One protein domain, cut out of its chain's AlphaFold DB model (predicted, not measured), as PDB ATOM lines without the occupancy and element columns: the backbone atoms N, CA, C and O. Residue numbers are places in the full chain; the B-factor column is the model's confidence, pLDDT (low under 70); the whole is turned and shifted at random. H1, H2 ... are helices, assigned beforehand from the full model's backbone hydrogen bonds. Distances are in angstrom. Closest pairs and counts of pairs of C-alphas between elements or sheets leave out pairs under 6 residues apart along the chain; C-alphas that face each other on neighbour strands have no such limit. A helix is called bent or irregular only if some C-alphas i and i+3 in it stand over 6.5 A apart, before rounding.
ATOM      1  N   GLU A 145     183.443 262.913 354.978       89.50
ATOM      2  CA  GLU A 145     183.502 264.245 354.375       89.50
ATOM      3  C   GLU A 145     184.390 265.203 355.176       89.50
ATOM      4  O   GLU A 145     185.258 265.849 354.587       89.50
ATOM      5  N   GLU A 146     184.266 265.232 356.505       90.12
ATOM      6  CA  GLU A 146     185.145 266.021 357.382       90.12
ATOM      7  C   GLU A 146     186.600 265.550 357.302       90.12
ATOM      8  O   GLU A 146     187.512 266.370 357.206       90.12
ATOM      9  N   GLN A 147     186.841 264.237 357.245       88.81
ATOM     10  CA  GLN A 147     188.183 263.689 357.033       88.81
ATOM     11  C   GLN A 147     188.769 264.129 355.688       88.81
ATOM     12  O   GLN A 147     189.954 264.460 355.598       88.81
ATOM     13  N   LYS A 148     187.954 264.151 354.628       92.50
ATOM     14  CA  LYS A 148     188.380 264.608 353.300       92.50
ATOM     15  C   LYS A 148     188.666 266.111 353.291       92.50
ATOM     16  O   LYS A 148     189.656 266.523 352.689       92.50
ATOM     17  N   ALA A 149     187.840 266.911 353.962       91.06
ATOM     18  CA  ALA A 149     188.050 268.348 354.112       91.06
ATOM     19  C   ALA A 149     189.327 268.648 354.913       91.06
ATOM     20  O   ALA A 149     190.159 269.426 354.453       91.06
ATOM     21  N   ALA A 150     189.545 267.957 356.035       89.00
ATOM     22  CA  ALA A 150     190.749 268.093 356.853       89.00
ATOM     23  C   ALA A 150     192.022 267.706 356.083       89.00
ATOM     24  O   ALA A 150     193.014 268.426 356.143       89.00
ATOM     25  N   ARG A 151     191.995 266.620 355.294       92.81
ATOM     26  CA  ARG A 151     193.129 266.238 354.428       92.81
ATOM     27  C   ARG A 151     193.428 267.289 353.364       92.81
ATOM     28  O   ARG A 151     194.591 267.576 353.116       92.81
ATOM     29  N   ARG A 152     192.394 267.870 352.747       94.25
ATOM     30  CA  ARG A 152     192.563 268.957 351.768       94.25
ATOM     31  C   ARG A 152     193.147 270.210 352.416       94.25
ATOM     32  O   ARG A 152     194.064 270.788 351.851       94.25
ATOM     33  N   ALA A 153     192.657 270.588 353.595       91.12
ATOM     34  CA  ALA A 153     193.184 271.722 354.347       91.12
ATOM     35  C   ALA A 153     194.649 271.498 354.759       91.12
ATOM     36  O   ALA A 153     195.476 272.381 354.568       91.12
ATOM     37  N   ALA A 154     194.991 270.299 355.238       90.81
ATOM     38  CA  ALA A 154     196.366 269.941 355.578       90.81
ATOM     39  C   ALA A 154     197.295 269.961 354.354       90.81
ATOM     40  O   ALA A 154     198.418 270.445 354.452       90.81
ATOM     41  N   PHE A 155     196.829 269.472 353.200       93.62
ATOM     42  CA  PHE A 155     197.600 269.532 351.959       93.62
ATOM     43  C   PHE A 155     197.816 270.978 351.495       93.62
ATOM     44  O   PHE A 155     198.935 271.336 351.154       93.62
ATOM     45  N   ALA A 156     196.783 271.825 351.552       92.31
ATOM     46  CA  ALA A 156     196.908 273.243 351.214       92.31
ATOM     47  C   ALA A 156     197.890 273.977 352.146       92.31
ATOM     48  O   ALA A 156     198.673 274.806 351.693       92.31
ATOM     49  N   GLU A 157     197.895 273.642 353.439       92.50
ATOM     50  CA  GLU A 157     198.859 274.187 354.399       92.50
ATOM     51  C   GLU A 157     200.291 273.718 354.100       92.50
ATOM     52  O   GLU A 157     201.221 274.522 354.123       92.50
ATOM     53  N   GLN A 158     200.478 272.435 353.770       90.88
ATOM     54  CA  GLN A 158     201.775 271.904 353.336       90.88
ATOM     55  C   GLN A 158     202.270 272.575 352.059       90.88
ATOM     56  O   GLN A 158     203.443 272.928 351.973       90.88
ATOM     57  N   GLU A 159     201.384 272.776 351.091       91.00
ATOM     58  CA  GLU A 159     201.703 273.479 349.856       91.00
ATOM     59  C   GLU A 159     202.103 274.932 350.137       91.00
ATOM     60  O   GLU A 159     203.097 275.405 349.587       91.00
ATOM     61  N   ARG A 160     201.397 275.624 351.045       92.44
ATOM     62  CA  ARG A 160     201.764 276.983 351.466       92.44
ATOM     63  C   ARG A 160     203.151 277.016 352.107       92.44
ATOM     64  O   ARG A 160     203.986 277.797 351.665       92.44
ATOM     65  N   MET A 161     203.415 276.144 353.082       91.12
ATOM     66  CA  MET A 161     204.726 276.056 353.740       91.12
ATOM     67  C   MET A 161     205.842 275.736 352.742       91.12
ATOM     68  O   MET A 161     206.905 276.347 352.787       91.12
ATOM     69  N   PHE A 162     205.604 274.804 351.815       87.06
ATOM     70  CA  PHE A 162     206.575 274.473 350.776       87.06
ATOM     71  C   PHE A 162     206.872 275.689 349.894       87.06
ATOM     72  O   PHE A 162     208.040 276.000 349.671       87.06
ATOM     73  N   ARG A 163     205.839 276.423 349.459       83.00
ATOM     74  CA  ARG A 163     206.011 277.650 348.667       83.00
ATOM     75  C   ARG A 163     206.752 278.750 349.428       83.00
ATOM     76  O   ARG A 163     207.581 279.427 348.832       83.00
ATOM     77  N   GLU A 164     206.489 278.906 350.722       86.94
ATOM     78  CA  GLU A 164     207.208 279.849 351.592       86.94
ATOM     79  C   GLU A 164     208.691 279.470 351.757       86.94
ATOM     80  O   GLU A 164     209.537 280.357 351.814       86.94
ATOM     81  N   MET A 165     209.022 278.173 351.772       83.94
ATOM     82  CA  MET A 165     210.402 277.673 351.878       83.94
ATOM     83  C   MET A 165     211.174 277.645 350.548       83.94
ATOM     84  O   MET A 165     212.401 277.528 350.565       83.94
ATOM     85  N   LEU A 166     210.494 277.712 349.397       77.31
ATOM     86  CA  LEU A 166     211.129 277.643 348.072       77.31
ATOM     87  C   LEU A 166     212.244 278.692 347.888       77.31
ATOM     88  O   LEU A 166     213.339 278.294 347.490       77.31
ATOM     89  N   PRO A 167     212.047 279.993 348.188       75.69
ATOM     90  CA  PRO A 167     213.099 280.997 348.024       75.69
ATOM     91  C   PRO A 167     214.358 280.669 348.829       75.69
ATOM     92  O   PRO A 167     215.463 280.803 348.310       75.69
ATOM     93  N   ASP A 168     214.196 280.169 350.057       78.94
ATOM     94  CA  ASP A 168     215.313 279.797 350.926       78.94
ATOM     95  C   ASP A 168     216.050 278.562 350.387       78.94
ATOM     96  O   ASP A 168     217.282 278.548 350.352       78.94
ATOM     97  N   LEU A 169     215.323 277.558 349.881       67.62
ATOM     98  CA  LEU A 169     215.907 276.370 349.240       67.62
ATOM     99  C   LEU A 169     216.711 276.713 347.977       67.62
ATOM    100  O   LEU A 169     217.754 276.109 347.734       67.62
ATOM    101  N   PHE A 170     216.252 277.693 347.197       67.19
ATOM    102  CA  PHE A 170     216.930 278.167 345.988       67.19
ATOM    103  C   PHE A 170     217.984 279.256 346.260       67.19
ATOM    104  O   PHE A 170     218.724 279.625 345.351       67.19
ATOM    105  N   SER A 171     218.090 279.742 347.502       64.81
ATOM    106  CA  SER A 171     219.114 280.706 347.935       64.81
ATOM    107  C   SER A 171     220.421 280.054 348.409       64.81
ATOM    108  O   SER A 171     221.401 280.754 348.670       64.81
ATOM    109  N   VAL A 172     220.458 278.719 348.517       61.34
ATOM    110  CA  VAL A 172     221.665 277.970 348.886       61.34
ATOM    111  C   VAL A 172     222.706 278.099 347.769       61.34
ATOM    112  O   VAL A 172     222.418 277.808 346.608       61.34
ATOM    113  N   GLU A 173     223.926 278.518 348.118       60.22
ATOM    114  CA  GLU A 173     225.063 278.575 347.190       60.22
ATOM    115  C   GLU A 173     225.208 277.235 346.445       60.22
ATOM    116  O   GLU A 173     225.482 276.200 347.054       60.22
ATOM    117  N   GLY A 174     225.005 277.252 345.122       61.84
ATOM    118  CA  GLY A 174     225.156 276.079 344.256       61.84
ATOM    119  C   GLY A 174     223.895 275.601 343.531       61.84
ATOM    120  O   GLY A 174     224.003 274.664 342.739       61.84
ATOM    121  N   VAL A 175     222.726 276.219 343.739       64.50
ATOM    122  CA  VAL A 175     221.550 275.922 342.904       64.50
ATOM    123  C   VAL A 175     221.581 276.752 341.620       64.50
ATOM    124  O   VAL A 175     221.723 277.972 341.656       64.50
ATOM    125  N   ASP A 176     221.473 276.075 340.476       76.38
ATOM    126  CA  ASP A 176     221.491 276.698 339.152       76.38
ATOM    127  C   ASP A 176     220.272 277.633 338.969       76.38
ATOM    128  O   ASP A 176     219.126 277.171 339.063       76.38
ATOM    129  N   PRO A 177     220.480 278.939 338.706       71.12
ATOM    130  CA  PRO A 177     219.393 279.903 338.547       71.12
ATOM    131  C   PRO A 177     218.463 279.592 337.364       71.12
ATOM    132  O   PRO A 177     217.283 279.951 337.419       71.12
ATOM    133  N   GLU A 178     218.928 278.895 336.322       76.38
ATOM    134  CA  GLU A 178     218.057 278.463 335.219       76.38
ATOM    135  C   GLU A 178     217.108 277.340 335.656       76.38
ATOM    136  O   GLU A 178     215.932 277.332 335.275       76.38
ATOM    137  N   LEU A 179     217.586 276.433 336.514       76.00
ATOM    138  CA  LEU A 179     216.787 275.340 337.068       76.00
ATOM    139  C   LEU A 179     215.726 275.869 338.044       76.00
ATOM    140  O   LEU A 179     214.575 275.433 337.996       76.00
ATOM    141  N   ALA A 180     216.082 276.857 338.870       71.00
ATOM    142  CA  ALA A 180     215.142 277.551 339.752       71.00
ATOM    143  C   ALA A 180     214.019 278.252 338.960       71.00
ATOM    144  O   ALA A 180     212.838 278.126 339.290       71.00
ATOM    145  N   ALA A 181     214.373 278.937 337.866       72.19
ATOM    146  CA  ALA A 181     213.420 279.629 336.997       72.19
ATOM    147  C   ALA A 181     212.540 278.678 336.159       72.19
ATOM    148  O   ALA A 181     211.432 279.046 335.757       72.19
ATOM    149  N   ALA A 182     213.015 277.468 335.855       76.25
ATOM    150  CA  ALA A 182     212.191 276.423 335.246       76.25
ATOM    151  C   ALA A 182     211.169 275.872 336.253       76.25
ATOM    152  O   ALA A 182     209.981 275.832 335.945       76.25
ATOM    153  N   PHE A 183     211.604 275.559 337.478       73.56
ATOM    154  CA  PHE A 183     210.730 275.011 338.520       73.56
ATOM    155  C   PHE A 183     209.618 275.983 338.949       73.56
ATOM    156  O   PHE A 183     208.494 275.562 339.200       73.56
ATOM    157  N   ALA A 184     209.908 277.289 339.003       69.75
ATOM    158  CA  ALA A 184     208.914 278.315 339.331       69.75
ATOM    159  C   ALA A 184     207.794 278.435 338.277       69.75
ATOM    160  O   ALA A 184     206.655 278.699 338.645       69.75
ATOM    161  N   ARG A 185     208.097 278.209 336.988       76.94
ATOM    162  CA  ARG A 185     207.105 278.245 335.895       76.94
ATOM    163  C   ARG A 185     206.176 277.033 335.885       76.94
ATOM    164  O   ARG A 185     205.026 277.179 335.502       76.94
ATOM    165  N   ASP A 186     206.657 275.869 336.317       74.00
ATOM    166  CA  ASP A 186     205.843 274.646 336.399       74.00
ATOM    167  C   ASP A 186     204.886 274.638 337.614       74.00
ATOM    168  O   ASP A 186     204.033 273.757 337.722       74.00
ATOM    169  N   LEU A 187     205.026 275.598 338.537       61.69
ATOM    170  CA  LEU A 187     204.178 275.764 339.727       61.69
ATOM    171  C   LEU A 187     203.020 276.772 339.545       61.69
ATOM    172  O   LEU A 187     202.159 276.840 340.431       61.69
TER     173      LEU A 187
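AT A GLANCE: This is residues 145 to 187 of the 188 residues of an uncharacterized protein of Pseudonocardia hydrocarbonoxydans (UniProt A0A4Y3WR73). One long helix, H1, makes the length of the model, and after residue 170 the backbone folds back through a short link into a small helix, H2, giving the whole the look of a hook with a long shaft. H2 runs back beside the last part of H1 with little contact between them, while residues 145 to 162 of H1 stick out free. The printed part has 43 residues with two named helices, H1 then H2, and no named strand; its class is all helix. It is only just extended, close to loose, with a radius of gyration of the C-alphas of 14.2 A, and its C-alphas span 44 by 18 by 10 A.

HOW THE PARTS SIT: H1, residues 145 to 170, has a kink of 33 degrees near residue 164. It is only just irregular: C-alphas 164 and 167 are 7.0 A apart. H2, residues 177 to 185, is close to H1 but not clearly touching, with 1 pair of C-alphas within 8 A. The closest C-alphas of the two helices, those of Phe 170 and Ala 180, are 6.5 A apart. The helices run opposite ways at a shallow tilt of 24 degrees. Of the O i to N i+4 pairs, 20 of 22 in H1 and 4 of 5 in H2 are within hydrogen-bond range.

IN THESE COORDINATES: H1 runs 37.2 A from C-alpha 145 at (183.502, 264.245, 354.375) to C-alpha 170 at (216.930, 278.167, 345.988). H2 measures 12.7 A from first to last C-alpha and ends with C-alpha 185 at (207.105, 278.245, 335.895).

THE WHOLE: The outline is only just a rod. The two C-alphas farthest apart, those of Glu 145 and Glu 173, are 44.5 A apart. The printed part has no cut, and the link from H1 to H2, with 6 residues between them, is short. Residues 172 to 178 stand free. The mean pLDDT of the printed part is 80.2, with residues 169 to 175, 184 and 187 under 70.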